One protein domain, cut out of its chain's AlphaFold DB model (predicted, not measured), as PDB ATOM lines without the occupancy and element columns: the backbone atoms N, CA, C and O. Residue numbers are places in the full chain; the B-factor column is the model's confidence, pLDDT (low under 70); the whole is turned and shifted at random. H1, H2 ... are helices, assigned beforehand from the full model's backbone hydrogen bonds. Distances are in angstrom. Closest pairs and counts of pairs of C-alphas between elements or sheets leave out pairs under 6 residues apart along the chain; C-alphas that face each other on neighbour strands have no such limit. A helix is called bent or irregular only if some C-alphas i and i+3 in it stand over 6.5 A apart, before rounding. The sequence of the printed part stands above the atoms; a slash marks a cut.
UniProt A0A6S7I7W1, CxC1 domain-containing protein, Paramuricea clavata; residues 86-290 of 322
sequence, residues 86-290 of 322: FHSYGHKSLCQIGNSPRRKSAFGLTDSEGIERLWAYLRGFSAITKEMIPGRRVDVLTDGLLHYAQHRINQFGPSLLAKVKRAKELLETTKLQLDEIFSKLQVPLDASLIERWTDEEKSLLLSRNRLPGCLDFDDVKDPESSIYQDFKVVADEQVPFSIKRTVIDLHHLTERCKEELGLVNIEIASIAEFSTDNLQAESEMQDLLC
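AT A GLANCE: This is residues 86 to 290 of the 322 residues of the protein "CxC1 domain-containing protein" of Paramuricea clavata (UniProt A0A6S7I7W1). The model is a long, flat, open frame of helices: the very long helix H7 makes the longest axis, H4 runs back alongside part of it, and residues 272 to 290 of H7 stick out as a free arm. At one end of H4 a corner leads to H3, which makes a V with H2; near the other end of H4, H5 crosses the first part of H7, H1 packs on H5, and a long loop with tiny H6 reaches outward. The printed part has 205 residues with seven named helices, H1 to H7 in order, and no named strand; its class is all helix. It is extended, with a radius of gyration of the C-alphas of 25.9 A and spans of 89 by 52 by 21 A.

HOW THE PARTS SIT: H7, residues 241 to 290, touches H4, residues 156 to 184, with residues 247 to 268 alone. They run opposite ways at a shallow tilt of 24 degrees, and their closest C-alphas, Ala 167 and Cys 257, are 5.2 A apart. H5, residues 191 to 208, touches H7 with residues 194 to 201 alone, at a steep tilt of 64 degrees; the closest C-alphas, Ile 194 and Ile 248, are 6.2 A apart. H1, residues 93 to 99, touches H5 at a steep tilt of 51 degrees, with the C-alphas of Leu 94 and Leu 205 closest at 6.2 A. H3, residues 134 to 154, and H4 meet only through their link. H2, residues 114 to 128, and H3 form a helical hairpin at a steep tilt of 41 degrees; they only just touch, with 3 pairs of C-alphas within 8 A, the closest being Phe 125 and Leu 141 at 7.1 A. H6, residues 217 to 221, touches no helix. Helix packing is mostly crossed: of four touching pairs, one is at a shallow tilt. Every O i to N i+4 pair is within hydrogen-bond range in H1, H3, H5, H6 and H7, against 7 of 11 in H2 and 24 of 25 in H4.

IN THESE COORDINATES: H7 is 73.0 A long, from C-alpha 241 at (20.906, -21.089, 17.938) to C-alpha 290 at (-18.264, -79.179, 38.588). H4 is 42.3 A long, H3 30.2 A, H5 25.8 A and H2 23.2 A. H2 is only just irregular: C-alphas 121 and 124 are 6.6 A apart. H1 begins at C-alpha 93, (20.346, -31.884, 9.462).

THE WHOLE: The C-alphas farthest apart, Asp 218 and Cys 290, are 94.3 A apart. The printed part has no cut. The links H1 to H2 and H6 to H7 are long. Mean pLDDT of the printed part is 88.0; residues 208 to 215 and 226 to 237 are under 70.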
ATOM      1  N   PHE A  86      18.633 -44.176  15.884       84.88
ATOM      2  CA  PHE A  86      20.087 -44.307  15.718       84.88
ATOM      3  C   PHE A  86      20.551 -43.905  14.322       84.88
ATOM      4  O   PHE A  86      21.568 -43.227  14.170       84.88
ATOM      5  N   HIS A  87      19.772 -44.261  13.307       84.69
ATOM      6  CA  HIS A  87      20.068 -43.949  11.916       84.69
ATOM      7  C   HIS A  87      19.891 -42.459  11.612       84.69
ATOM      8  O   HIS A  87      20.610 -41.920  10.774       84.69
ATOM      9  N   SER A  88      18.996 -41.767  12.328       83.56
ATOM     10  CA  SER A  88      18.680 -40.356  12.087       83.56
ATOM     11  C   SER A  88      19.926 -39.461  12.105       83.56
ATOM     12  O   SER A  88      20.102 -38.638  11.205       83.56
ATOM     13  N   TYR A  89      20.853 -39.687  13.041       80.06
ATOM     14  CA  TYR A  89      22.085 -38.904  13.176       80.06
ATOM     15  C   TYR A  89      23.059 -39.067  12.000       80.06
ATOM     16  O   TYR A  89      23.868 -38.174  11.759       80.06
ATOM     17  N   GLY A  90      22.957 -40.158  11.233       77.06
ATOM     18  CA  GLY A  90      23.737 -40.367  10.010       77.06
ATOM     19  C   GLY A  90      23.246 -39.547   8.810       77.06
ATOM     20  O   GLY A  90      23.935 -39.469   7.794       77.06
ATOM     21  N   HIS A  91      22.066 -38.923   8.900       80.69
ATOM     22  CA  HIS A  91      21.492 -38.120   7.822       80.69
ATOM     23  C   HIS A  91      21.811 -36.622   7.958       80.69
ATOM     24  O   HIS A  91      22.197 -36.130   9.016       80.69
ATOM     25  N   LYS A  92      21.589 -35.861   6.874       81.06
ATOM     26  CA  LYS A  92      21.697 -34.389   6.860       81.06
ATOM     27  C   LYS A  92      20.763 -33.750   7.894       81.06
ATOM     28  O   LYS A  92      19.669 -34.260   8.128       81.06
ATOM     29  N   SER A  93      21.119 -32.575   8.414       84.06
ATOM     30  CA  SER A  93      20.346 -31.884   9.462       84.06
ATOM     31  C   SER A  93      18.871 -31.658   9.105       84.06
ATOM     32  O   SER A  93      18.018 -31.916   9.944       84.06
ATOM     33  N   LEU A  94      18.541 -31.290   7.856       82.94
ATOM     34  CA  LEU A  94      17.134 -31.187   7.414       82.94
ATOM     35  C   LEU A  94      16.357 -32.500   7.563       82.94
ATOM     36  O   LEU A  94      15.175 -32.506   7.886       82.94
ATOM     37  N   CYS A  95      17.027 -33.618   7.311       83.44
ATOM     38  CA  CYS A  95      16.432 -34.937   7.407       83.44
ATOM     39  C   CYS A  95      16.248 -35.349   8.873       83.44
ATOM     40  O   CYS A  95      15.211 -35.906   9.212       83.44
ATOM     41  N   GLN A  96      17.201 -35.004   9.746       85.00
ATOM     42  CA  GLN A  96      17.082 -35.199  11.194       85.00
ATOM     43  C   GLN A  96      15.870 -34.452  11.756       85.00
ATOM     44  O   GLN A  96      15.030 -35.060  12.414       85.00
ATOM     45  N   ILE A  97      15.739 -33.153  11.460       87.38
ATOM     46  CA  ILE A  97      14.639 -32.351  12.010       87.38
ATOM     47  C   ILE A  97      13.280 -32.747  11.424       87.38
ATOM     48  O   ILE A  97      12.273 -32.677  12.118       87.38
ATOM     49  N   GLY A  98      13.252 -33.183  10.160       88.00
ATOM     50  CA  GLY A  98      12.019 -33.517   9.452       88.00
ATOM     51  C   GLY A  98      11.559 -34.960   9.628       88.00
ATOM     52  O   GLY A  98      10.382 -35.226   9.412       88.00
ATOM     53  N   ASN A  99      12.460 -35.887   9.987       90.06
ATOM     54  CA  ASN A  99      12.177 -37.326  10.021       90.06
ATOM     55  C   ASN A  99      12.547 -38.040  11.325       90.06
ATOM     56  O   ASN A  99      12.383 -39.254  11.401       90.06
ATOM     57  N   SER A 100      13.024 -37.333  12.351       90.94
ATOM     58  CA  SER A 100      13.297 -37.957  13.648       90.94
ATOM     59  C   SER A 100      11.996 -38.370  14.356       90.94
ATOM     60  O   SER A 100      11.130 -37.517  14.572       90.94
ATOM     61  N   PRO A 101      11.873 -39.627  14.829       92.81
ATOM     62  CA  PRO A 101      10.778 -40.082  15.686       92.81
ATOM     63  C   PRO A 101      10.647 -39.250  16.963       92.81
ATOM     64  O   PRO A 101       9.575 -39.158  17.544       92.81
ATOM     65  N   ARG A 102      11.738 -38.604  17.401       92.31
ATOM     66  CA  ARG A 102      11.728 -37.709  18.564       92.31
ATOM     67  C   ARG A 102      11.034 -36.376  18.295       92.31
ATOM     68  O   ARG A 102      10.695 -35.707  19.258       92.31
ATOM     69  N   ARG A 103      10.813 -36.009  17.029       91.31
ATOM     70  CA  ARG A 103      10.133 -34.770  16.618       91.31
ATOM     71  C   ARG A 103       8.794 -35.002  15.905       91.31
ATOM     72  O   ARG A 103       8.033 -34.055  15.753       91.31
ATOM     73  N   LYS A 104       8.482 -36.239  15.503       91.62
ATOM     74  CA  LYS A 104       7.215 -36.599  14.843       91.62
ATOM     75  C   LYS A 104       6.160 -37.074  15.821       91.62
ATOM     76  O   LYS A 104       6.472 -37.930  16.649       91.62
ATOM     77  N   SER A 105       4.938 -36.558  15.655       92.25
ATOM     78  CA  SER A 105       3.705 -36.967  16.349       92.25
ATOM     79  C   SER A 105       3.454 -38.476  16.275       92.25
ATOM     80  O   SER A 105       3.887 -39.129  15.333       92.25
ATOM     81  N   ALA A 106       2.738 -39.026  17.257       91.06
ATOM     82  CA  ALA A 106       2.295 -40.425  17.332       91.06
ATOM     83  C   ALA A 106       3.382 -41.514  17.473       91.06
ATOM     84  O   ALA A 106       3.050 -42.691  17.598       91.06
ATOM     85  N   PHE A 107       4.671 -41.163  17.516       92.31
ATOM     86  CA  PHE A 107       5.750 -42.132  17.762       92.31
ATOM     87  C   PHE A 107       5.960 -42.467  19.249       92.31
ATOM     88  O   PHE A 107       6.614 -43.467  19.562       92.31
ATOM     89  N   GLY A 108       5.470 -41.631  20.173       94.88
ATOM     90  CA  GLY A 108       5.826 -41.746  21.588       94.88
ATOM     91  C   GLY A 108       7.348 -41.760  21.787       94.88
ATOM     92  O   GLY A 108       8.088 -40.976  21.185       94.88
ATOM     93  N   LEU A 109       7.842 -42.690  22.607       95.50
ATOM     94  CA  LEU A 109       9.267 -42.868  22.890       95.50
ATOM     95  C   LEU A 109       9.920 -44.023  22.119       95.50
ATOM     96  O   LEU A 109      11.098 -44.324  22.362       95.50
ATOM     97  N   THR A 110       9.238 -44.605  21.129       91.62
ATOM     98  CA  THR A 110       9.798 -45.694  20.314       91.62
ATOM     99  C   THR A 110      11.091 -45.281  19.599       91.62
ATOM    100  O   THR A 110      11.251 -44.140  19.161       91.62
ATOM    101  N   ASP A 111      12.051 -46.203  19.512       90.38
ATOM    102  CA  ASP A 111      13.316 -46.011  18.788       90.38
ATOM    103  C   ASP A 111      13.226 -46.437  17.314       90.38
ATOM    104  O   ASP A 111      14.055 -46.033  16.502       90.38
ATOM    105  N   SER A 112      12.174 -47.184  16.966       89.44
ATOM    106  CA  SER A 112      11.975 -47.831  15.663       89.44
ATOM    107  C   SER A 112      13.071 -48.843  15.282       89.44
ATOM    108  O   SER A 112      13.218 -49.171  14.112       89.44
ATOM    109  N   GLU A 113      13.788 -49.409  16.261       89.56
ATOM    110  CA  GLU A 113      14.853 -50.415  16.054       89.56
ATOM    111  C   GLU A 113      14.348 -51.860  16.257       89.56
ATOM    112  O   GLU A 113      15.111 -52.805  16.462       89.56
ATOM    113  N   GLY A 114      13.023 -52.057  16.266       89.50
ATOM    114  CA  GLY A 114      12.406 -53.361  16.524       89.50
ATOM    115  C   GLY A 114      12.795 -54.428  15.501       89.50
ATOM    116  O   GLY A 114      13.049 -55.573  15.877       89.50
ATOM    117  N   ILE A 115      12.883 -54.035  14.229       89.94
ATOM    118  CA  ILE A 115      13.239 -54.933  13.131       89.94
ATOM    119  C   ILE A 115      14.721 -55.326  13.171       89.94
ATOM    120  O   ILE A 115      15.039 -56.498  13.004       89.94
ATOM    121  N   GLU A 116      15.609 -54.391  13.506       91.81
ATOM    122  CA  GLU A 116      17.046 -54.648  13.667       91.81
ATOM    123  C   GLU A 116      17.306 -55.628  14.818       91.81
ATOM    124  O   GLU A 116      18.106 -56.556  14.690       91.81
ATOM    125  N   ARG A 117      16.562 -55.501  15.930       93.62
ATOM    126  CA  ARG A 117      16.605 -56.471  17.039       93.62
ATOM    127  C   ARG A 117      16.171 -57.871  16.604       93.62
ATOM    128  O   ARG A 117      16.790 -58.853  17.010       93.62
ATOM    129  N   LEU A 118      15.150 -57.970  15.753       94.31
ATOM    130  CA  LEU A 118      14.729 -59.247  15.181       94.31
ATOM    131  C   LEU A 118      15.793 -59.819  14.232       94.31
ATOM    132  O   LEU A 118      16.115 -61.002  14.310       94.31
ATOM    133  N   TRP A 119      16.383 -58.999  13.362       93.81
ATOM    134  CA  TRP A 119      17.458 -59.437  12.469       93.81
ATOM    135  C   TRP A 119      18.696 -59.902  13.234       93.81
ATOM    136  O   TRP A 119      19.314 -60.893  12.845       93.81
ATOM    137  N   ALA A 120      19.039 -59.240  14.341       94.88
ATOM    138  CA  ALA A 120      20.114 -59.675  15.225       94.88
ATOM    139  C   ALA A 120      19.844 -61.075  15.799       94.88
ATOM    140  O   ALA A 120      20.732 -61.925  15.751       94.88
ATOM    141  N   TYR A 121      18.616 -61.341  16.257       95.69
ATOM    142  CA  TYR A 121      18.192 -62.673  16.699       95.69
ATOM    143  C   TYR A 121      18.276 -63.714  15.565       95.69
ATOM    144  O   TYR A 121      18.867 -64.781  15.729       95.69
ATOM    145  N   LEU A 122      17.769 -63.380  14.373       95.25
ATOM    146  CA  LEU A 122      17.757 -64.279  13.212       95.25
ATOM    147  C   LEU A 122      19.144 -64.530  12.599       95.25
ATOM    148  O   LEU A 122      19.327 -65.484  11.839       95.25
ATOM    149  N   ARG A 123      20.145 -63.707  12.925       94.75
ATOM    150  CA  ARG A 123      21.505 -63.842  12.389       94.75
ATOM    151  C   ARG A 123      22.090 -65.232  12.652       94.75
ATOM    152  O   ARG A 123      22.690 -65.804  11.745       94.75
ATOM    153  N   GLY A 124      21.859 -65.800  13.839       92.88
ATOM    154  CA  GLY A 124      22.327 -67.149  14.189       92.88
ATOM    155  C   GLY A 124      21.744 -68.244  13.288       92.88
ATOM    156  O   GLY A 124      22.438 -69.189  12.916       92.88
ATOM    157  N   PHE A 125      20.502 -68.063  12.833       95.06
ATOM    158  CA  PHE A 125      19.816 -69.021  11.968       95.06
ATOM    159  C   PHE A 125      20.382 -69.045  10.545       95.06
ATOM    160  O   PHE A 125      20.281 -70.051   9.843       95.06
ATOM    161  N   SER A 126      21.008 -67.955  10.100       90.00
ATOM    162  CA  SER A 126      21.520 -67.843   8.728       90.00
ATOM    163  C   SER A 126      22.629 -68.854   8.434       90.00
ATOM    164  O   SER A 126      22.665 -69.415   7.342       90.00
ATOM    165  N   ALA A 127      23.510 -69.116   9.406       89.81
ATOM    166  CA  ALA A 127      24.591 -70.086   9.254       89.81
ATOM    167  C   ALA A 127      24.075 -71.533   9.319       89.81
ATOM    168  O   ALA A 127      24.406 -72.339   8.454       89.81
ATOM    169  N   ILE A 128      23.222 -71.850  10.299       92.94
ATOM    170  CA  ILE A 128      22.740 -73.225  10.527       92.94
ATOM    171  C   ILE A 128      21.758 -73.697   9.448       92.94
ATOM    172  O   ILE A 128      21.688 -74.885   9.156       92.94
ATOM    173  N   THR A 129      21.013 -72.775   8.827       94.62
ATOM    174  CA  THR A 129      20.024 -73.105   7.785       94.62
ATOM    175  C   THR A 129      20.578 -73.011   6.362       94.62
ATOM    176  O   THR A 129      19.835 -73.217   5.400       94.62
ATOM    177  N   LYS A 130      21.870 -72.696   6.199       93.06
ATOM    178  CA  LYS A 130      22.483 -72.410   4.893       93.06
ATOM    179  C   LYS A 130      22.348 -73.571   3.904       93.06
ATOM    180  O   LYS A 130      21.970 -73.340   2.762       93.06
ATOM    181  N   GLU A 131      22.622 -74.791   4.364       94.81
ATOM    182  CA  GLU A 131      22.628 -76.014   3.543       94.81
ATOM    183  C   GLU A 131      21.293 -76.786   3.613       94.81
ATOM    184  O   GLU A 131      21.177 -77.909   3.123       94.81
ATOM    185  N   MET A 132      20.266 -76.205   4.244       95.44
ATOM    186  CA  MET A 132      18.950 -76.833   4.356       95.44
ATOM    187  C   MET A 132      18.145 -76.697   3.061       95.44
ATOM    188  O   MET A 132      18.174 -75.673   2.377       95.44
ATOM    189  N   ILE A 133      17.331 -77.716   2.772       96.44
ATOM    190  CA  ILE A 133      16.312 -77.663   1.715       96.44
ATOM    191  C   ILE A 133      15.333 -76.511   2.024       96.44
ATOM    192  O   ILE A 133      14.980 -76.339   3.193       96.44
ATOM    193  N   PRO A 134      14.828 -75.764   1.017       93.44
ATOM    194  CA  PRO A 134      13.979 -74.592   1.242       93.44
ATOM    195  C   PRO A 134      12.811 -74.805   2.214       93.44
ATOM    196  O   PRO A 134      12.602 -73.963   3.079       93.44
ATOM    197  N   GLY A 135      12.101 -75.937   2.132       95.56
ATOM    198  CA  GLY A 135      11.012 -76.252   3.069       95.56
ATOM    199  C   GLY A 135      11.492 -76.357   4.519       95.56
ATOM    200  O   GLY A 135      10.973 -75.676   5.391       95.56
ATOM    201  N   ARG A 136      12.575 -77.105   4.759       94.50
ATOM    202  CA  ARG A 136      13.167 -77.254   6.101       94.50
ATOM    203  C   ARG A 136      13.704 -75.940   6.651       94.50
ATOM    204  O   ARG A 136      13.609 -75.688   7.846       94.50
ATOM    205  N   ARG A 137      14.242 -75.088   5.779       96.12
ATOM    206  CA  ARG A 137      14.671 -73.744   6.164       96.12
ATOM    207  C   ARG A 137      13.493 -72.881   6.617       96.12
ATOM    208  O   ARG A 137      13.648 -72.140   7.581       96.12
ATOM    209  N   VAL A 138      12.350 -72.959   5.935       95.75
ATOM    210  CA  VAL A 138      11.132 -72.244   6.343       95.75
ATOM    211  C   VAL A 138      10.642 -72.746   7.697       95.75
ATOM    212  O   VAL A 138      10.380 -71.909   8.556       95.75
ATOM    213  N   ASP A 139      10.595 -74.063   7.913       97.06
ATOM    214  CA  ASP A 139      10.180 -74.656   9.194       97.06
ATOM    215  C   ASP A 139      11.046 -74.115  10.349       97.06
ATOM    216  O   ASP A 139      10.539 -73.491  11.277       97.06
ATOM    217  N   VAL A 140      12.376 -74.220  10.231       96.56
ATOM    218  CA  VAL A 140      13.315 -73.785  11.282       96.56
ATOM    219  C   VAL A 140      13.246 -72.278  11.552       96.56
ATOM    220  O   VAL A 140      13.325 -71.843  12.701       96.56
ATOM    221  N   LEU A 141      13.113 -71.452  10.509       95.88
ATOM    222  CA  LEU A 141      12.951 -70.007  10.689       95.88
ATOM    223  C   LEU A 141      11.603 -69.665  11.330       95.88
ATOM    224  O   LEU A 141      11.537 -68.731  12.124       95.88
ATOM    225  N   THR A 142      10.551 -70.418  11.008       96.94
ATOM    226  CA  THR A 142       9.224 -70.255  11.610       96.94
ATOM    227  C   THR A 142       9.275 -70.579  13.096       96.94
ATOM    228  O   THR A 142       8.836 -69.758  13.896       96.94
ATOM    229  N   ASP A 143       9.904 -71.690  13.481       97.38
ATOM    230  CA  ASP A 143      10.087 -72.063  14.888       97.38
ATOM    231  C   ASP A 143      10.878 -70.997  15.657       97.38
ATOM    232  O   ASP A 143      10.484 -70.587  16.751       97.38
ATOM    233  N   GLY A 144      11.956 -70.471  15.064       96.44
ATOM    234  CA  GLY A 144      12.713 -69.359  15.644       96.44
ATOM    235  C   GLY A 144      11.861 -68.098  15.832       96.44
ATOM    236  O   GLY A 144      11.923 -67.447  16.875       96.44
ATOM    237  N   LEU A 145      11.023 -67.754  14.851       97.19
ATOM    238  CA  LEU A 145      10.118 -66.606  14.939       97.19
ATOM    239  C   LEU A 145       9.025 -66.800  15.996       97.19
ATOM    240  O   LEU A 145       8.748 -65.861  16.741       97.19
ATOM    241  N   LEU A 146       8.441 -67.996  16.094       97.75
ATOM    242  CA  LEU A 146       7.455 -68.341  17.119       97.75
ATOM    243  C   LEU A 146       8.074 -68.275  18.515       97.75
ATOM    244  O   LEU A 146       7.497 -67.666  19.413       97.75
ATOM    245  N   HIS A 147       9.283 -68.812  18.685       97.19
ATOM    246  CA  HIS A 147      10.020 -68.709  19.939       97.19
ATOM    247  C   HIS A 147      10.301 -67.247  20.315       97.19
ATOM    248  O   HIS A 147      10.057 -66.835  21.451       97.19
ATOM    249  N   TYR A 148      10.771 -66.434  19.362       96.62
ATOM    250  CA  TYR A 148      10.984 -65.007  19.587       96.62
ATOM    251  C   TYR A 148       9.679 -64.304  19.977       96.62
ATOM    252  O   TYR A 148       9.663 -63.548  20.947       96.62
ATOM    253  N   ALA A 149       8.577 -64.572  19.271       95.88
ATOM    254  CA  ALA A 149       7.267 -64.006  19.576       95.88
ATOM    255  C   ALA A 149       6.802 -64.385  20.989       95.88
ATOM    256  O   ALA A 149       6.436 -63.496  21.758       95.88
ATOM    257  N   GLN A 150       6.915 -65.659  21.372       96.31
ATOM    258  CA  GLN A 150       6.576 -66.117  22.719       96.31
ATOM    259  C   GLN A 150       7.420 -65.410  23.781       96.31
ATOM    260  O   GLN A 150       6.895 -64.933  24.785       96.31
ATOM    261  N   HIS A 151       8.726 -65.267  23.546       95.31
ATOM    262  CA  HIS A 151       9.594 -64.515  24.444       95.31
ATOM    263  C   HIS A 151       9.146 -63.048  24.573       95.31
ATOM    264  O   HIS A 151       9.119 -62.504  25.677       95.31
ATOM    265  N   ARG A 152       8.749 -62.398  23.469       93.69
ATOM    266  CA  ARG A 152       8.227 -61.020  23.490       93.69
ATOM    267  C   ARG A 152       6.918 -60.903  24.268       93.69
ATOM    268  O   ARG A 152       6.774 -59.928  25.004       93.69
ATOM    269  N   ILE A 153       6.014 -61.872  24.126       92.06
ATOM    270  CA  ILE A 153       4.748 -61.943  24.869       92.06
ATOM    271  C   ILE A 153       5.031 -62.094  26.369       92.06
ATOM    272  O   ILE A 153       4.526 -61.315  27.173       92.06
ATOM    273  N   ASN A 154       5.929 -63.003  26.752       92.50
ATOM    274  CA  ASN A 154       6.291 -63.219  28.157       92.50
ATOM    275  C   ASN A 154       6.924 -61.973  28.804       92.50
ATOM    276  O   ASN A 154       6.784 -61.741  30.002       92.50
ATOM    277  N   GLN A 155       7.622 -61.151  28.016       92.88
ATOM    278  CA  GLN A 155       8.242 -59.905  28.477       92.88
ATOM    279  C   GLN A 155       7.313 -58.686  28.389       92.88
ATOM    280  O   GLN A 155       7.728 -57.577  28.731       92.88
ATOM    281  N   PHE A 156       6.072 -58.853  27.931       89.81
ATOM    282  CA  PHE A 156       5.203 -57.734  27.587       89.81
ATOM    283  C   PHE A 156       4.850 -56.866  28.802       89.81
ATOM    284  O   PHE A 156       5.118 -55.663  28.791       89.81
ATOM    285  N   GLY A 157       4.370 -57.477  29.889       91.62
ATOM    286  CA  GLY A 157       4.049 -56.781  31.143       91.62
ATOM    287  C   GLY A 157       5.244 -56.019  31.741       91.62
ATOM    288  O   GLY A 157       5.165 -54.796  31.903       91.62
ATOM    289  N   PRO A 158       6.389 -56.685  32.006       94.19
ATOM    290  CA  PRO A 158       7.606 -56.011  32.461       94.19
ATOM    291  C   PRO A 158       8.069 -54.890  31.521       94.19
ATOM    292  O   PRO A 158       8.477 -53.822  31.986       94.19
ATOM    293  N   SER A 159       7.964 -55.089  30.200       93.88
ATOM    294  CA  SER A 159       8.331 -54.076  29.207       93.88
ATOM    295  C   SER A 159       7.433 -52.841  29.281       93.88
ATOM    296  O   SER A 159       7.948 -51.730  29.146       93.88
ATOM    297  N   LEU A 160       6.121 -52.992  29.477       94.75
ATOM    298  CA  LEU A 160       5.204 -51.855  29.614       94.75
ATOM    299  C   LEU A 160       5.457 -51.096  30.914       94.75
ATOM    300  O   LEU A 160       5.558 -49.871  30.897       94.75
ATOM    301  N   LEU A 161       5.682 -51.806  32.023       94.75
ATOM    302  CA  LEU A 161       6.048 -51.176  33.290       94.75
ATOM    303  C   LEU A 161       7.343 -50.358  33.165       94.75
ATOM    304  O   LEU A 161       7.407 -49.217  33.629       94.75
ATOM    305  N   ALA A 162       8.369 -50.920  32.522       96.19
ATOM    306  CA  ALA A 162       9.627 -50.222  32.269       96.19
ATOM    307  C   ALA A 162       9.424 -48.975  31.391       96.19
ATOM    308  O   ALA A 162      10.011 -47.928  31.670       96.19
ATOM    309  N   LYS A 163       8.557 -49.058  30.373       96.50
ATOM    310  CA  LYS A 163       8.190 -47.913  29.529       96.50
ATOM    311  C   LYS A 163       7.499 -46.806  30.320       96.50
ATOM    312  O   LYS A 163       7.914 -45.658  30.193       96.50
ATOM    313  N   VAL A 164       6.523 -47.127  31.177       97.12
ATOM    314  CA  VAL A 164       5.852 -46.127  32.032       97.12
ATOM    315  C   VAL A 164       6.858 -45.424  32.938       97.12
ATOM    316  O   VAL A 164       6.867 -44.194  32.997       97.12
ATOM    317  N   LYS A 165       7.712 -46.186  33.635       97.81
ATOM    318  CA  LYS A 165       8.734 -45.625  34.536       97.81
ATOM    319  C   LYS A 165       9.655 -44.669  33.786       97.81
ATOM    320  O   LYS A 165       9.738 -43.496  34.141       97.81
ATOM    321  N   ARG A 166      10.236 -45.140  32.679       97.62
ATOM    322  CA  ARG A 166      11.122 -44.345  31.825       97.62
ATOM    323  C   ARG A 166      10.438 -43.084  31.296       97.62
ATOM    324  O   ARG A 166      11.047 -42.021  31.305       97.62
ATOM    325  N   ALA A 167       9.197 -43.188  30.822       98.06
ATOM    326  CA  ALA A 167       8.468 -42.051  30.269       98.06
ATOM    327  C   ALA A 167       8.173 -40.985  31.336       98.06
ATOM    328  O   ALA A 167       8.333 -39.800  31.059       98.06
ATOM    329  N   LYS A 168       7.815 -41.389  32.565       98.31
ATOM    330  CA  LYS A 168       7.617 -40.465  33.696       98.31
ATOM    331  C   LYS A 168       8.915 -39.777  34.109       98.31
ATOM    332  O   LYS A 168       8.947 -38.558  34.210       98.31
ATOM    333  N   GLU A 169       9.984 -40.543  34.308       98.31
ATOM    334  CA  GLU A 169      11.297 -40.006  34.692       98.31
ATOM    335  C   GLU A 169      11.821 -39.010  33.652       98.31
ATOM    336  O   GLU A 169      12.291 -37.922  33.994       98.31
ATOM    337  N   LEU A 170      11.692 -39.352  32.367       97.94
ATOM    338  CA  LEU A 170      12.132 -38.491  31.277       97.94
ATOM    339  C   LEU A 170      11.250 -37.246  31.140       97.94
ATOM    340  O   LEU A 170      11.770 -36.166  30.870       97.94
ATOM    341  N   LEU A 171       9.938 -37.361  31.360       98.25
ATOM    342  CA  LEU A 171       9.022 -36.219  31.367       98.25
ATOM    343  C   LEU A 171       9.392 -35.205  32.455       98.25
ATOM    344  O   LEU A 171       9.455 -34.011  32.185       98.25
ATOM    345  N   GLU A 172       9.664 -35.672  33.669       98.19
ATOM    346  CA  GLU A 172      10.058 -34.781  34.762       98.19
ATOM    347  C   GLU A 172      11.441 -34.168  34.512       98.19
ATOM    348  O   GLU A 172      11.617 -32.959  34.646       98.19
ATOM    349  N   THR A 173      12.401 -34.963  34.030       98.19
ATOM    350  CA  THR A 173      13.745 -34.471  33.683       98.19
ATOM    351  C   THR A 173      13.700 -33.386  32.604       98.19
ATOM    352  O   THR A 173      14.359 -32.356  32.728       98.19
ATOM    353  N   THR A 174      12.913 -33.592  31.547       97.06
ATOM    354  CA  THR A 174      12.815 -32.646  30.422       97.06
ATOM    355  C   THR A 174      12.139 -31.337  30.813       97.06
ATOM    356  O   THR A 174      12.618 -30.277  30.413       97.06
ATOM    357  N   LYS A 175      11.092 -31.383  31.648       96.31
ATOM    358  CA  LYS A 175      10.480 -30.176  32.225       96.31
ATOM    359  C   LYS A 175      11.473 -29.387  33.074       96.31
ATOM    360  O   LYS A 175      11.622 -28.194  32.854       96.31
ATOM    361  N   LEU A 176      12.202 -30.054  33.973       96.94
ATOM    362  CA  LEU A 176      13.202 -29.396  34.819       96.94
ATOM    363  C   LEU A 176      14.308 -28.727  33.992       96.94
ATOM    364  O   LEU A 176      14.721 -27.615  34.304       96.94
ATOM    365  N   GLN A 177      14.768 -29.379  32.919       96.44
ATOM    366  CA  GLN A 177      15.755 -28.796  32.006       96.44
ATOM    367  C   GLN A 177      15.210 -27.576  31.257       96.44
ATOM    368  O   GLN A 177      15.930 -26.591  31.091       96.44
ATOM    369  N   LEU A 178      13.948 -27.618  30.819       95.06
ATOM    370  CA  LEU A 178      13.287 -26.454  30.228       95.06
ATOM    371  C   LEU A 178      13.194 -25.314  31.246       95.06
ATOM    372  O   LEU A 178      13.655 -24.215  30.951       95.06
ATOM    373  N   ASP A 179      12.694 -25.578  32.452       93.69
ATOM    374  CA  ASP A 179      12.579 -24.574  33.514       93.69
ATOM    375  C   ASP A 179      13.944 -23.953  33.857       93.69
ATOM    376  O   ASP A 179      14.057 -22.735  34.010       93.69
ATOM    377  N   GLU A 180      15.012 -24.756  33.901       94.62
ATOM    378  CA  GLU A 180      16.370 -24.263  34.132       94.62
ATOM    379  C   GLU A 180      16.841 -23.325  33.009       94.62
ATOM    380  O   GLU A 180      17.377 -22.248  33.290       94.62
ATOM    381  N   ILE A 181      16.637 -23.695  31.740       92.75
ATOM    382  CA  ILE A 181      16.998 -22.848  30.594       92.75
ATOM    383  C   ILE A 181      16.206 -21.540  30.647       92.75
ATOM    384  O   ILE A 181      16.790 -20.460  30.550       92.75
ATOM    385  N   PHE A 182      14.894 -21.621  30.858       92.06
ATOM    386  CA  PHE A 182      14.015 -20.457  30.876       92.06
ATOM    387  C   PHE A 182      14.195 -19.575  32.116       92.06
ATOM    388  O   PHE A 182      13.943 -18.380  32.032       92.06
ATOM    389  N   SER A 183      14.743 -20.088  33.222       91.31
ATOM    390  CA  SER A 183      15.155 -19.251  34.361       91.31
ATOM    391  C   SER A 183      16.294 -18.279  34.014       91.31
ATOM    392  O   SER A 183      16.432 -17.224  34.635       91.31
ATOM    393  N   LYS A 184      17.112 -18.627  33.010       89.94
ATOM    394  CA  LYS A 184      18.253 -17.831  32.529       89.94
ATOM    395  C   LYS A 184      17.883 -16.948  31.334       89.94
ATOM    396  O   LYS A 184      18.612 -16.005  31.028       89.94
ATOM    397  N   LEU A 185      16.776 -17.245  30.653       86.69
ATOM    398  CA  LEU A 185      16.279 -16.479  29.514       86.69
ATOM    399  C   LEU A 185      15.245 -15.446  29.976       86.69
ATOM    400  O   LEU A 185      14.367 -15.732  30.775       86.69
ATOM    401  N   GLN A 186      15.302 -14.236  29.422       80.25
ATOM    402  CA  GLN A 186      14.318 -13.179  29.706       80.25
ATOM    403  C   GLN A 186      13.073 -13.274  28.801       80.25
ATOM    404  O   GLN A 186      12.449 -12.265  28.484       80.25
ATOM    405  N   VAL A 187      12.733 -14.479  28.338       80.69
ATOM    406  CA  VAL A 187      11.641 -14.742  27.390       80.69
ATOM    407  C   VAL A 187      10.750 -15.831  27.989       80.69
ATOM    408  O   VAL A 187      11.297 -16.820  28.466       80.69
ATOM    409  N   PRO A 188       9.412 -15.693  27.997       81.69
ATOM    410  CA  PRO A 188       8.527 -16.740  28.503       81.69
ATOM    411  C   PRO A 188       8.503 -17.961  27.570       81.69
ATOM    412  O   PRO A 188       8.561 -17.817  26.350       81.69
ATOM    413  N   LEU A 189       8.371 -19.164  28.140       82.62
ATOM    414  CA  LEU A 189       8.104 -20.379  27.367       82.62
ATOM    415  C   LEU A 189       6.637 -20.379  26.921       82.62
ATOM    416  O   LEU A 189       5.735 -20.580  27.733       82.62
ATOM    417  N   ASP A 190       6.407 -20.180  25.626       86.25
ATOM    418  CA  ASP A 190       5.090 -20.308  25.005       86.25
ATOM    419  C   ASP A 190       5.155 -21.163  23.724       86.25
ATOM    420  O   ASP A 190       6.220 -21.353  23.132       86.25
ATOM    421  N   ALA A 191       4.014 -21.713  23.296       86.38
ATOM    422  CA  ALA A 191       3.949 -22.571  22.109       86.38
ATOM    423  C   ALA A 191       4.320 -21.825  20.811       86.38
ATOM    424  O   ALA A 191       4.939 -22.405  19.921       86.38
ATOM    425  N   SER A 192       4.004 -20.528  20.725       89.31
ATOM    426  CA  SER A 192       4.301 -19.696  19.554       89.31
ATOM    427  C   SER A 192       5.798 -19.416  19.390       89.31
ATOM    428  O   SER A 192       6.286 -19.228  18.278       89.31
ATOM    429  N   LEU A 193       6.548 -19.395  20.493       90.75
ATOM    430  CA  LEU A 193       7.994 -19.243  20.527       90.75
ATOM    431  C   LEU A 193       8.663 -20.490  19.958       90.75
ATOM    432  O   LEU A 193       9.569 -20.366  19.139       90.75
ATOM    433  N   ILE A 194       8.194 -21.676  20.362       91.62
ATOM    434  CA  ILE A 194       8.708 -22.950  19.850       91.62
ATOM    435  C   ILE A 194       8.446 -23.076  18.351       91.62
ATOM    436  O   ILE A 194       9.357 -23.439  17.607       91.62
ATOM    437  N   GLU A 195       7.237 -22.743  17.898       91.44
ATOM    438  CA  GLU A 195       6.883 -22.756  16.476       91.44
ATOM    439  C   GLU A 195       7.794 -21.817  15.677       91.44
ATOM    440  O   GLU A 195       8.448 -22.238  14.724       91.44
ATOM    441  N   ARG A 196       7.963 -20.577  16.151       91.75
ATOM    442  CA  ARG A 196       8.845 -19.587  15.525       91.75
ATOM    443  C   ARG A 196      10.296 -20.060  15.444       91.75
ATOM    444  O   ARG A 196      10.901 -19.980  14.381       91.75
ATOM    445  N   TRP A 197      10.861 -20.577  16.537       92.25
ATOM    446  CA  TRP A 197      12.236 -21.091  16.538       92.25
ATOM    447  C   TRP A 197      12.398 -22.328  15.648       92.25
ATOM    448  O   TRP A 197      13.457 -22.515  15.049       92.25
ATOM    449  N   THR A 198      11.359 -23.154  15.524       91.44
ATOM    450  CA  THR A 198      11.346 -24.310  14.615       91.44
ATOM    451  C   THR A 198      11.365 -23.859  13.154       91.44
ATOM    452  O   THR A 198      12.140 -24.388  12.351       91.44
ATOM    453  N   ASP A 199      10.570 -22.847  12.807       90.12
ATOM    454  CA  ASP A 199      10.543 -22.262  11.465       90.12
ATOM    455  C   ASP A 199      11.852 -21.544  11.114       90.12
ATOM    456  O   ASP A 199      12.353 -21.678   9.991       90.12
ATOM    457  N   GLU A 200      12.447 -20.834  12.076       89.19
ATOM    458  CA  GLU A 200      13.781 -20.239  11.955       89.19
ATOM    459  C   GLU A 200      14.843 -21.322  11.696       89.19
ATOM    460  O   GLU A 200      15.595 -21.219  10.724       89.19
ATOM    461  N   GLU A 201      14.874 -22.401  12.492       89.06
ATOM    462  CA  GLU A 201      15.804 -23.525  12.299       89.06
ATOM    463  C   GLU A 201      15.651 -24.150  10.910       89.06
ATOM    464  O   GLU A 201      16.638 -24.356  10.196       89.06
ATOM    465  N   LYS A 202      14.415 -24.420  10.489       88.19
ATOM    466  CA  LYS A 202      14.132 -25.009   9.180       88.19
ATOM    467  C   LYS A 202      14.562 -24.086   8.041       88.19
ATOM    468  O   LYS A 202      15.172 -24.558   7.079       88.19
ATOM    469  N   SER A 203      14.290 -22.788   8.152       86.00
ATOM    470  CA  SER A 203      14.659 -21.784   7.148       86.00
ATOM    471  C   SER A 203      16.176 -21.643   7.018       86.00
ATOM    472  O   SER A 203      16.695 -21.662   5.901       86.00
ATOM    473  N   LEU A 204      16.895 -21.604   8.145       82.44
ATOM    474  CA  LEU A 204      18.359 -21.569   8.188       82.44
ATOM    475  C   LEU A 204      18.988 -22.831   7.587       82.44
ATOM    476  O   LEU A 204      19.988 -22.770   6.876       82.44
ATOM    477  N   LEU A 205      18.420 -24.006   7.849       80.06
ATOM    478  CA  LEU A 205      18.931 -25.245   7.267       80.06
ATOM    479  C   LEU A 205      18.609 -25.362   5.769       80.06
ATOM    480  O   LEU A 205      19.386 -25.963   5.027       80.06
ATOM    481  N   LEU A 206      17.495 -24.786   5.305       80.88
ATOM    482  CA  LEU A 206      17.141 -24.712   3.884       80.88
ATOM    483  C   LEU A 206      18.020 -23.723   3.110       80.88
ATOM    484  O   LEU A 206      18.356 -24.005   1.958       80.88
ATOM    485  N   SER A 207      18.412 -22.595   3.711       74.50
ATOM    486  CA  SER A 207      19.390 -21.687   3.101       74.50
ATOM    487  C   SER A 207      20.767 -22.351   3.014       74.50
ATOM    488  O   SER A 207      21.357 -22.373   1.937       74.50
ATOM    489  N   ARG A 208      21.207 -23.015   4.092       67.25
ATOM    490  CA  ARG A 208      22.503 -23.714   4.177       67.25
ATOM    491  C   ARG A 208      22.640 -24.947   3.288       67.25
ATOM    492  O   ARG A 208      23.751 -25.317   2.924       67.25
ATOM    493  N   ASN A 209      21.539 -25.609   2.925       56.91
ATOM    494  CA  ASN A 209      21.583 -26.759   2.013       56.91
ATOM    495  C   ASN A 209      21.748 -26.368   0.534       56.91
ATOM    496  O   ASN A 209      21.789 -27.254  -0.324       56.91
ATOM    497  N   ARG A 210      21.855 -25.071   0.218       57.97
ATOM    498  CA  ARG A 210      22.301 -24.615  -1.096       57.97
ATOM    499  C   ARG A 210      23.819 -24.504  -1.077       57.97
ATOM    500  O   ARG A 210      24.367 -23.490  -0.667       57.97
ATOM    501  N   LEU A 211      24.502 -25.531  -1.574       53.72
ATOM    502  CA  LEU A 211      25.830 -25.277  -2.126       53.72
ATOM    503  C   LEU A 211      25.647 -24.284  -3.288       53.72
ATOM    504  O   LEU A 211      24.729 -24.486  -4.095       53.72
ATOM    505  N   PRO A 212      26.460 -23.218  -3.379       58.81
ATOM    506  CA  PRO A 212      26.513 -22.389  -4.572       58.81
ATOM    507  C   PRO A 212      26.614 -23.291  -5.807       58.81
ATOM    508  O   PRO A 212      27.391 -24.245  -5.816       58.81
ATOM    509  N   GLY A 213      25.807 -23.027  -6.842       59.25
ATOM    510  CA  GLY A 213      25.777 -23.868  -8.049       59.25
ATOM    511  C   GLY A 213      27.138 -23.985  -8.753       59.25
ATOM    512  O   GLY A 213      27.358 -24.920  -9.517       59.25
ATOM    513  N   CYS A 214      28.052 -23.059  -8.458       59.06
ATOM    514  CA  CYS A 214      29.467 -23.089  -8.792       59.06
ATOM    515  C   CYS A 214      30.243 -22.585  -7.566       59.06
ATOM    516  O   CYS A 214      29.888 -21.548  -7.007       59.06
ATOM    517  N   LEU A 215      31.255 -23.338  -7.134       63.94
ATOM    518  CA  LEU A 215      32.194 -22.923  -6.095       63.94
ATOM    519  C   LEU A 215      33.463 -22.436  -6.790       63.94
ATOM    520  O   LEU A 215      34.118 -23.230  -7.469       63.94
ATOM    521  N   ASP A 216      33.796 -21.157  -6.630       76.75
ATOM    522  CA  ASP A 216      35.100 -20.645  -7.039       76.75
ATOM    523  C   ASP A 216      36.156 -21.085  -6.015       76.75
ATOM    524  O   ASP A 216      35.948 -21.032  -4.802       76.75
ATOM    525  N   PHE A 217      37.292 -21.569  -6.507       75.88
ATOM    526  CA  PHE A 217      38.393 -22.028  -5.670       75.88
ATOM    527  C   PHE A 217      39.026 -20.885  -4.870       75.88
ATOM    528  O   PHE A 217      39.495 -21.119  -3.753       75.88
ATOM    529  N   ASP A 218      39.018 -19.665  -5.411       82.38
ATOM    530  CA  ASP A 218      39.556 -18.495  -4.717       82.38
ATOM    531  C   ASP A 218      38.639 -18.064  -3.558       82.38
ATOM    532  O   ASP A 218      39.128 -17.783  -2.463       82.38
ATOM    533  N   ASP A 219      37.317 -18.173  -3.729       76.50
ATOM    534  CA  ASP A 219      36.341 -17.915  -2.661       76.50
ATOM    535  C   ASP A 219      36.428 -18.945  -1.523       76.50
ATOM    536  O   ASP A 219      36.183 -18.620  -0.363       76.50
ATOM    537  N   VAL A 220      36.792 -20.198  -1.820       74.50
ATOM    538  CA  VAL A 220      37.015 -21.243  -0.798       74.50
ATOM    539  C   VAL A 220      38.311 -20.997  -0.014       74.50
ATOM    540  O   VAL A 220      38.463 -21.458   1.114       74.50
ATOM    541  N   LYS A 221      39.279 -20.279  -0.585       75.81
ATOM    542  CA  LYS A 221      40.531 -19.955   0.112       75.81
ATOM    543  C   LYS A 221      40.441 -18.716   0.983       75.81
ATOM    544  O   LYS A 221      41.262 -18.588   1.891       75.81
ATOM    545  N   ASP A 222      39.506 -17.822   0.694       77.88
ATOM    546  CA  ASP A 222      39.302 -16.596   1.450       77.88
ATOM    547  C   ASP A 222      38.294 -16.823   2.591       77.88
ATOM    548  O   ASP A 222      37.098 -16.938   2.322       77.88
ATOM    549  N   PRO A 223      38.724 -16.846   3.871       72.12
ATOM    550  CA  PRO A 223      37.827 -16.992   5.020       72.12
ATOM    551  C   PRO A 223      36.808 -15.853   5.149       72.12
ATOM    552  O   PRO A 223      35.832 -15.975   5.890       72.12
ATOM    553  N   GLU A 224      37.033 -14.734   4.457       76.69
ATOM    554  CA  GLU A 224      36.145 -13.583   4.462       76.69
ATOM    555  C   GLU A 224      35.092 -13.621   3.343       76.69
ATOM    556  O   GLU A 224      34.190 -12.774   3.349       76.69
ATOM    557  N   SER A 225      35.159 -14.605   2.438       76.38
ATOM    558  CA  SER A 225      34.277 -14.719   1.275       76.38
ATOM    559  C   SER A 225      32.812 -14.963   1.643       76.38
ATOM    560  O   SER A 225      32.461 -15.371   2.756       76.38
ATOM    561  N   SER A 226      31.918 -14.762   0.669       69.25
ATOM    562  CA  SER A 226      30.482 -15.022   0.827       69.25
ATOM    563  C   SER A 226      30.155 -16.477   1.172       69.25
ATOM    564  O   SER A 226      29.107 -16.728   1.755       69.25
ATOM    565  N   ILE A 227      31.049 -17.427   0.870       66.50
ATOM    566  CA  ILE A 227      30.891 -18.846   1.235       66.50
ATOM    567  C   ILE A 227      30.974 -19.023   2.760       66.50
ATOM    568  O   ILE A 227      30.325 -19.905   3.325       66.50
ATOM    569  N   TYR A 228      31.741 -18.162   3.433       64.25
ATOM    570  CA  TYR A 228      31.962 -18.211   4.877       64.25
ATOM    571  C   TYR A 228      31.125 -17.206   5.676       64.25
ATOM    572  O   TYR A 228      31.117 -17.269   6.908       64.25
ATOM    573  N   GLN A 229      30.380 -16.312   5.014       63.75
ATOM    574  CA  GLN A 229      29.496 -15.348   5.687       63.75
ATOM    575  C   GLN A 229      28.478 -16.035   6.612       63.75
ATOM    576  O   GLN A 229      28.230 -15.540   7.705       63.75
ATOM    577  N   ASP A 230      27.999 -17.229   6.253       55.47
ATOM    578  CA  ASP A 230      27.071 -18.036   7.062       55.47
ATOM    579  C   ASP A 230      27.694 -18.642   8.343       55.47
ATOM    580  O   ASP A 230      26.981 -19.206   9.184       55.47
ATOM    581  N   PHE A 231      29.025 -18.594   8.484       53.44
ATOM    582  CA  PHE A 231      29.770 -19.034   9.674       53.44
ATOM    583  C   PHE A 231      30.226 -17.863  10.547       53.44
ATOM    584  O   PHE A 231      30.564 -18.069  11.717       53.44
ATOM    585  N   LYS A 232      30.198 -16.637  10.014       56.59
ATOM    586  CA  LYS A 232      30.354 -15.423  10.810       56.59
ATOM    587  C   LYS A 232      29.059 -15.230  11.584       56.59
ATOM    588  O   LYS A 232      28.067 -14.740  11.062       56.59
ATOM    589  N   VAL A 233      29.077 -15.731  12.816       53.25
ATOM    590  CA  VAL A 233      28.020 -15.631  13.823       53.25
ATOM    591  C   VAL A 233      27.248 -14.321  13.657       53.25
ATOM    592  O   VAL A 233      27.829 -13.242  13.782       53.25
ATOM    593  N   VAL A 234      25.943 -14.420  13.389       52.78
ATOM    594  CA  VAL A 234      25.016 -13.293  13.523       52.78
ATOM    595  C   VAL A 234      25.064 -12.894  14.994       52.78
ATOM    596  O   VAL A 234      24.454 -13.534  15.845       52.78
ATOM    597  N   ALA A 235      25.874 -11.887  15.307       48.56
ATOM    598  CA  ALA A 235      26.180 -11.446  16.665       48.56
ATOM    599  C   ALA A 235      24.985 -10.789  17.389       48.56
ATOM    600  O   ALA A 235      25.158 -10.263  18.482       48.56
ATOM    601  N   ASP A 236      23.792 -10.827  16.790       50.16
ATOM    602  CA  ASP A 236      22.621 -10.039  17.187       50.16
ATOM    603  C   ASP A 236      21.407 -10.894  17.606       50.16
ATOM    604  O   ASP A 236      20.320 -10.372  17.845       50.16
ATOM    605  N   GLU A 237      21.551 -12.222  17.722       61.34
ATOM    606  CA  GLU A 237      20.483 -13.043  18.301       61.34
ATOM    607  C   GLU A 237      20.527 -13.007  19.835       61.34
ATOM    608  O   GLU A 237      21.469 -13.482  20.466       61.34
ATOM    609  N   GLN A 238      19.443 -12.516  20.445       72.25
ATOM    610  CA  GLN A 238      19.233 -12.489  21.901       72.25
ATOM    611  C   GLN A 238      19.327 -13.882  22.560       72.25
ATOM    612  O   GLN A 238      19.572 -13.985  23.762       72.25
ATOM    613  N   VAL A 239      19.143 -14.959  21.783       82.56
ATOM    614  CA  VAL A 239      19.264 -16.356  22.221       82.56
ATOM    615  C   VAL A 239      20.080 -17.141  21.188       82.56
ATOM    616  O   VAL A 239      19.660 -17.196  20.033       82.56
ATOM    617  N   PRO A 240      21.192 -17.797  21.574       84.88
ATOM    618  CA  PRO A 240      22.004 -18.573  20.640       84.88
ATOM    619  C   PRO A 240      21.234 -19.724  19.980       84.88
ATOM    620  O   PRO A 240      20.478 -20.437  20.646       84.88
ATOM    621  N   PHE A 241      21.513 -19.988  18.701       81.94
ATOM    622  CA  PHE A 241      20.906 -21.089  17.938       81.94
ATOM    623  C   PHE A 241      21.001 -22.460  18.630       81.94
ATOM    624  O   PHE A 241      20.048 -23.238  18.602       81.94
ATOM    625  N   SER A 242      22.125 -22.766  19.286       82.88
ATOM    626  CA  SER A 242      22.293 -24.019  20.036       82.88
ATOM    627  C   SER A 242      21.267 -24.159  21.161       82.88
ATOM    628  O   SER A 242      20.704 -25.236  21.335       82.88
ATOM    629  N   ILE A 243      20.972 -23.067  21.871       89.00
ATOM    630  CA  ILE A 243      19.961 -23.028  22.929       89.00
ATOM    631  C   ILE A 243      18.562 -23.175  22.332       89.00
ATOM    632  O   ILE A 243      17.791 -23.996  22.827       89.00
ATOM    633  N   LYS A 244      18.252 -22.460  21.237       89.81
ATOM    634  CA  LYS A 244      16.970 -22.607  20.525       89.81
ATOM    635  C   LYS A 244      16.721 -24.069  20.140       89.81
ATOM    636  O   LYS A 244      15.668 -24.619  20.453       89.81
ATOM    637  N   ARG A 245      17.721 -24.725  19.540       89.88
ATOM    638  CA  ARG A 245      17.644 -26.134  19.136       89.88
ATOM    639  C   ARG A 245      17.441 -27.073  20.321       89.88
ATOM    640  O   ARG A 245      16.573 -27.938  20.256       89.88
ATOM    641  N   THR A 246      18.191 -26.891  21.409       92.44
ATOM    642  CA  THR A 246      18.005 -27.683  22.633       92.44
ATOM    643  C   THR A 246      16.593 -27.526  23.191       92.44
ATOM    644  O   THR A 246      15.976 -28.520  23.561       92.44
ATOM    645  N   VAL A 247      16.050 -26.307  23.210       94.50
ATOM    646  CA  VAL A 247      14.677 -26.057  23.670       94.50
ATOM    647  C   VAL A 247      13.647 -26.744  22.768       94.50
ATOM    648  O   VAL A 247      12.737 -27.386  23.289       94.50
ATOM    649  N   ILE A 248      13.806 -26.678  21.440       93.81
ATOM    650  CA  ILE A 248      12.947 -27.396  20.480       93.81
ATOM    651  C   ILE A 248      12.991 -28.909  20.743       93.81
ATOM    652  O   ILE A 248      11.947 -29.553  20.847       93.81
ATOM    653  N   ASP A 249      14.188 -29.481  20.893       94.00
ATOM    654  CA  ASP A 249      14.362 -30.914  21.147       94.00
ATOM    655  C   ASP A 249      13.724 -31.345  22.479       94.00
ATOM    656  O   ASP A 249      13.019 -32.355  22.524       94.00
ATOM    657  N   LEU A 250      13.907 -30.566  23.551       95.94
ATOM    658  CA  LEU A 250      13.294 -30.831  24.858       95.94
ATOM    659  C   LEU A 250      11.771 -30.689  24.831       95.94
ATOM    660  O   LEU A 250      11.073 -31.494  25.452       95.94
ATOM    661  N   HIS A 251      11.247 -29.703  24.100       95.62
ATOM    662  CA  HIS A 251       9.812 -29.534  23.911       95.62
ATOM    663  C   HIS A 251       9.209 -30.754  23.210       95.62
ATOM    664  O   HIS A 251       8.297 -31.386  23.744       95.62
ATOM    665  N   HIS A 252       9.756 -31.155  22.058       95.44
ATOM    666  CA  HIS A 252       9.255 -32.336  21.360       95.44
ATOM    667  C   HIS A 252       9.386 -33.603  22.203       95.44
ATOM    668  O   HIS A 252       8.456 -34.411  22.214       95.44
ATOM    669  N   LEU A 253      10.489 -33.764  22.940       95.94
ATOM    670  CA  LEU A 253      10.685 -34.900  23.836       95.94
ATOM    671  C   LEU A 253       9.654 -34.926  24.972       95.94
ATOM    672  O   LEU A 253       9.138 -35.993  25.292       95.94
ATOM    673  N   THR A 254       9.301 -33.764  25.525       96.88
ATOM    674  CA  THR A 254       8.219 -33.617  26.512       96.88
ATOM    675  C   THR A 254       6.896 -34.121  25.932       96.88
ATOM    676  O   THR A 254       6.214 -34.937  26.557       96.88
ATOM    677  N   GLU A 255       6.555 -33.706  24.709       96.88
ATOM    678  CA  GLU A 255       5.350 -34.176  24.019       96.88
ATOM    679  C   GLU A 255       5.416 -35.680  23.708       96.88
ATOM    680  O   GLU A 255       4.439 -36.393  23.927       96.88
ATOM    681  N   ARG A 256       6.580 -36.208  23.296       97.31
ATOM    682  CA  ARG A 256       6.791 -37.652  23.075       97.31
ATOM    683  C   ARG A 256       6.565 -38.465  24.351       97.31
ATOM    684  O   ARG A 256       5.985 -39.546  24.292       97.31
ATOM    685  N   CYS A 257       7.021 -37.967  25.501       98.19
ATOM    686  CA  CYS A 257       6.799 -38.620  26.790       98.19
ATOM    687  C   CYS A 257       5.310 -38.663  27.153       98.19
ATOM    688  O   CYS A 257       4.827 -39.701  27.598       98.19
ATOM    689  N   LYS A 258       4.576 -37.557  26.950       97.88
ATOM    690  CA  LYS A 258       3.121 -37.511  27.181       97.88
ATOM    691  C   LYS A 258       2.384 -38.504  26.286       97.88
ATOM    692  O   LYS A 258       1.516 -39.228  26.767       97.88
ATOM    693  N   GLU A 259       2.764 -38.572  25.014       97.50
ATOM    694  CA  GLU A 259       2.204 -39.543  24.078       97.50
ATOM    695  C   GLU A 259       2.511 -40.990  24.473       97.50
ATOM    696  O   GLU A 259       1.588 -41.795  24.509       97.50
ATOM    697  N   GLU A 260       3.761 -41.331  24.819       97.62
ATOM    698  CA  GLU A 260       4.112 -42.691  25.267       97.62
ATOM    699  C   GLU A 260       3.279 -43.097  26.485       97.62
ATOM    700  O   GLU A 260       2.783 -44.217  26.537       97.62
ATOM    701  N   LEU A 261       3.075 -42.191  27.448       97.88
ATOM    702  CA  LEU A 261       2.220 -42.465  28.605       97.88
ATOM    703  C   LEU A 261       0.770 -42.735  28.191       97.88
ATOM    704  O   LEU A 261       0.163 -43.666  28.711       97.88
ATOM    705  N   GLY A 262       0.224 -41.962  27.249       97.44
ATOM    706  CA  GLY A 262      -1.111 -42.198  26.701       97.44
ATOM    707  C   GLY A 262      -1.224 -43.555  26.002       97.44
ATOM    708  O   GLY A 262      -2.112 -44.339  26.326       97.44
ATOM    709  N   LEU A 263      -0.288 -43.857  25.100       95.75
ATOM    710  CA  LEU A 263      -0.248 -45.108  24.337       95.75
ATOM    711  C   LEU A 263      -0.093 -46.329  25.249       95.75
ATOM    712  O   LEU A 263      -0.816 -47.309  25.107       95.75
ATOM    713  N   VAL A 264       0.820 -46.265  26.220       95.88
ATOM    714  CA  VAL A 264       1.054 -47.368  27.156       95.88
ATOM    715  C   VAL A 264      -0.128 -47.550  28.109       95.88
ATOM    716  O   VAL A 264      -0.447 -48.683  28.443       95.88
ATOM    717  N   ASN A 265      -0.815 -46.479  28.516       95.38
ATOM    718  CA  ASN A 265      -2.030 -46.606  29.324       95.38
ATOM    719  C   ASN A 265      -3.158 -47.317  28.568       95.38
ATOM    720  O   ASN A 265      -3.844 -48.143  29.166       95.38
ATOM    721  N   ILE A 266      -3.337 -47.014  27.277       95.94
ATOM    722  CA  ILE A 266      -4.301 -47.721  26.420       95.94
ATOM    723  C   ILE A 266      -3.941 -49.207  26.365       95.94
ATOM    724  O   ILE A 266      -4.788 -50.046  26.647       95.94
ATOM    725  N   GLU A 267      -2.675 -49.526  26.097       94.62
ATOM    726  CA  GLU A 267      -2.215 -50.915  26.006       94.62
ATOM    727  C   GLU A 267      -2.397 -51.678  27.329       94.62
ATOM    728  O   GLU A 267      -2.872 -52.809  27.342       94.62
ATOM    729  N   ILE A 268      -2.075 -51.050  28.465       93.06
ATOM    730  CA  ILE A 268      -2.293 -51.639  29.793       93.06
ATOM    731  C   ILE A 268      -3.780 -51.930  30.024       93.06
ATOM    732  O   ILE A 268      -4.107 -52.991  30.553       93.06
ATOM    733  N   ALA A 269      -4.673 -51.016  29.632       94.06
ATOM    734  CA  ALA A 269      -6.112 -51.222  29.762       94.06
ATOM    735  C   ALA A 269      -6.592 -52.400  28.900       94.06
ATOM    736  O   ALA A 269      -7.307 -53.260  29.407       94.06
ATOM    737  N   SER A 270      -6.133 -52.493  27.648       94.06
ATOM    738  CA  SER A 270      -6.468 -53.606  26.751       94.06
ATOM    739  C   SER A 270      -5.992 -54.961  27.282       94.06
ATOM    740  O   SER A 270      -6.713 -55.948  27.183       94.06
ATOM    741  N   ILE A 271      -4.804 -55.028  27.891       90.69
ATOM    742  CA  ILE A 271      -4.317 -56.267  28.522       90.69
ATOM    743  C   ILE A 271      -5.153 -56.625  29.744       90.69
ATOM    744  O   ILE A 271      -5.427 -57.802  29.967       90.69
ATOM    745  N   ALA A 272      -5.514 -55.634  30.560       91.38
ATOM    746  CA  ALA A 272      -6.318 -55.871  31.749       91.38
ATOM    747  C   ALA A 272      -7.683 -56.459  31.368       91.38
ATOM    748  O   ALA A 272      -8.070 -57.472  31.942       91.38
ATOM    749  N   GLU A 273      -8.336 -55.886  30.354       94.62
ATOM    750  CA  GLU A 273      -9.588 -56.390  29.774       94.62
ATOM    751  C   GLU A 273      -9.427 -57.827  29.261       94.62
ATOM    752  O   GLU A 273     -10.091 -58.727  29.765       94.62
ATOM    753  N   PHE A 274      -8.446 -58.082  28.386       92.69
ATOM    754  CA  PHE A 274      -8.153 -59.431  27.885       92.69
ATOM    755  C   PHE A 274      -7.896 -60.450  29.009       92.69
ATOM    756  O   PHE A 274      -8.311 -61.605  28.929       92.69
ATOM    757  N   SER A 275      -7.193 -60.037  30.068       91.88
ATOM    758  CA  SER A 275      -6.891 -60.921  31.200       91.88
ATOM    759  C   SER A 275      -8.135 -61.217  32.031       91.88
ATOM    760  O   SER A 275      -8.299 -62.339  32.497       91.88
ATOM    761  N   THR A 276      -9.010 -60.226  32.221       94.81
ATOM    762  CA  THR A 276     -10.295 -60.408  32.905       94.81
ATOM    763  C   THR A 276     -11.213 -61.343  32.122       94.81
ATOM    764  O   THR A 276     -11.759 -62.264  32.723       94.81
ATOM    765  N   ASP A 277     -11.315 -61.172  30.803       95.06
ATOM    766  CA  ASP A 277     -12.135 -62.034  29.945       95.06
ATOM    767  C   ASP A 277     -11.674 -63.499  30.005       95.06
ATOM    768  O   ASP A 277     -12.492 -64.409  30.148       95.06
ATOM    769  N   ASN A 278     -10.359 -63.742  29.969       94.31
ATOM    770  CA  ASN A 278      -9.821 -65.099  30.088       94.31
ATOM    771  C   ASN A 278     -10.096 -65.718  31.463       94.31
ATOM    772  O   ASN A 278     -10.483 -66.880  31.531       94.31
ATOM    773  N   LEU A 279      -9.939 -64.954  32.549       95.50
ATOM    774  CA  LEU A 279     -10.257 -65.435  33.898       95.50
ATOM    775  C   LEU A 279     -11.745 -65.774  34.046       95.50
ATOM    776  O   LEU A 279     -12.092 -66.742  34.720       95.50
ATOM    777  N   GLN A 280     -12.626 -65.000  33.408       95.25
ATOM    778  CA  GLN A 280     -14.052 -65.310  33.381       95.25
ATOM    779  C   GLN A 280     -14.318 -66.616  32.623       95.25
ATOM    780  O   GLN A 280     -15.015 -67.483  33.145       95.25
ATOM    781  N   ALA A 281     -13.730 -66.791  31.437       94.75
ATOM    782  CA  ALA A 281     -13.868 -68.026  30.669       94.75
ATOM    783  C   ALA A 281     -13.332 -69.250  31.436       94.75
ATOM    784  O   ALA A 281     -13.941 -70.316  31.398       94.75
ATOM    785  N   GLU A 282     -12.222 -69.104  32.167       94.12
ATOM    786  CA  GLU A 282     -11.688 -70.149  33.049       94.12
ATOM    787  C   GLU A 282     -12.664 -70.518  34.172       94.12
ATOM    788  O   GLU A 282     -12.882 -71.705  34.416       94.12
ATOM    789  N   SER A 283     -13.301 -69.527  34.800       93.06
ATOM    790  CA  SER A 283     -14.342 -69.765  35.807       93.06
ATOM    791  C   SER A 283     -15.546 -70.507  35.219       93.06
ATOM    792  O   SER A 283     -16.005 -71.477  35.809       93.06
ATOM    793  N   GLU A 284     -16.030 -70.100  34.042       94.00
ATOM    794  CA  GLU A 284     -17.161 -70.750  33.365       94.00
ATOM    795  C   GLU A 284     -16.842 -72.206  32.979       94.00
ATOM    796  O   GLU A 284     -17.689 -73.091  33.106       94.00
ATOM    797  N   MET A 285     -15.607 -72.482  32.540       92.94
ATOM    798  CA  MET A 285     -15.144 -73.851  32.291       92.94
ATOM    799  C   MET A 285     -15.119 -74.686  33.575       92.94
ATOM    800  O   MET A 285     -15.476 -75.861  33.541       92.94
ATOM    801  N   GLN A 286     -14.698 -74.096  34.695       91.31
ATOM    802  CA  GLN A 286     -14.652 -74.785  35.981       91.31
ATOM    803  C   GLN A 286     -16.058 -75.119  36.501       91.31
ATOM    804  O   GLN A 286     -16.275 -76.243  36.947       91.31
ATOM    805  N   ASP A 287     -17.013 -74.197  36.371       91.50
ATOM    806  CA  ASP A 287     -18.412 -74.427  36.751       91.50
ATOM    807  C   ASP A 287     -19.034 -75.573  35.929       91.50
ATOM    808  O   ASP A 287     -19.645 -76.480  36.492       91.50
ATOM    809  N   LEU A 288     -18.792 -75.607  34.610       90.56
ATOM    810  CA  LEU A 288     -19.253 -76.694  33.732       90.56
ATOM    811  C   LEU A 288     -18.667 -78.066  34.094       90.56
ATOM    812  O   LEU A 288     -19.339 -79.080  33.917       90.56
ATOM    813  N   LEU A 289     -17.416 -78.108  34.559       87.75
ATOM    814  CA  LEU A 289     -16.794 -79.348  35.023       87.75
ATOM    815  C   LEU A 289     -17.393 -79.792  36.366       87.75
ATOM    816  O   LEU A 289     -17.683 -80.974  36.532       87.75
ATOM    817  N   CYS A 290     -17.650 -78.864  37.294       79.75
ATOM    818  CA  CYS A 290     -18.264 -79.179  38.588       79.75
ATOM    819  C   CYS A 290     -19.726 -79.646  38.477       79.75
ATOM    820  O   CYS A 290     -20.140 -80.509  39.248       79.75
TER     821      CYS A 290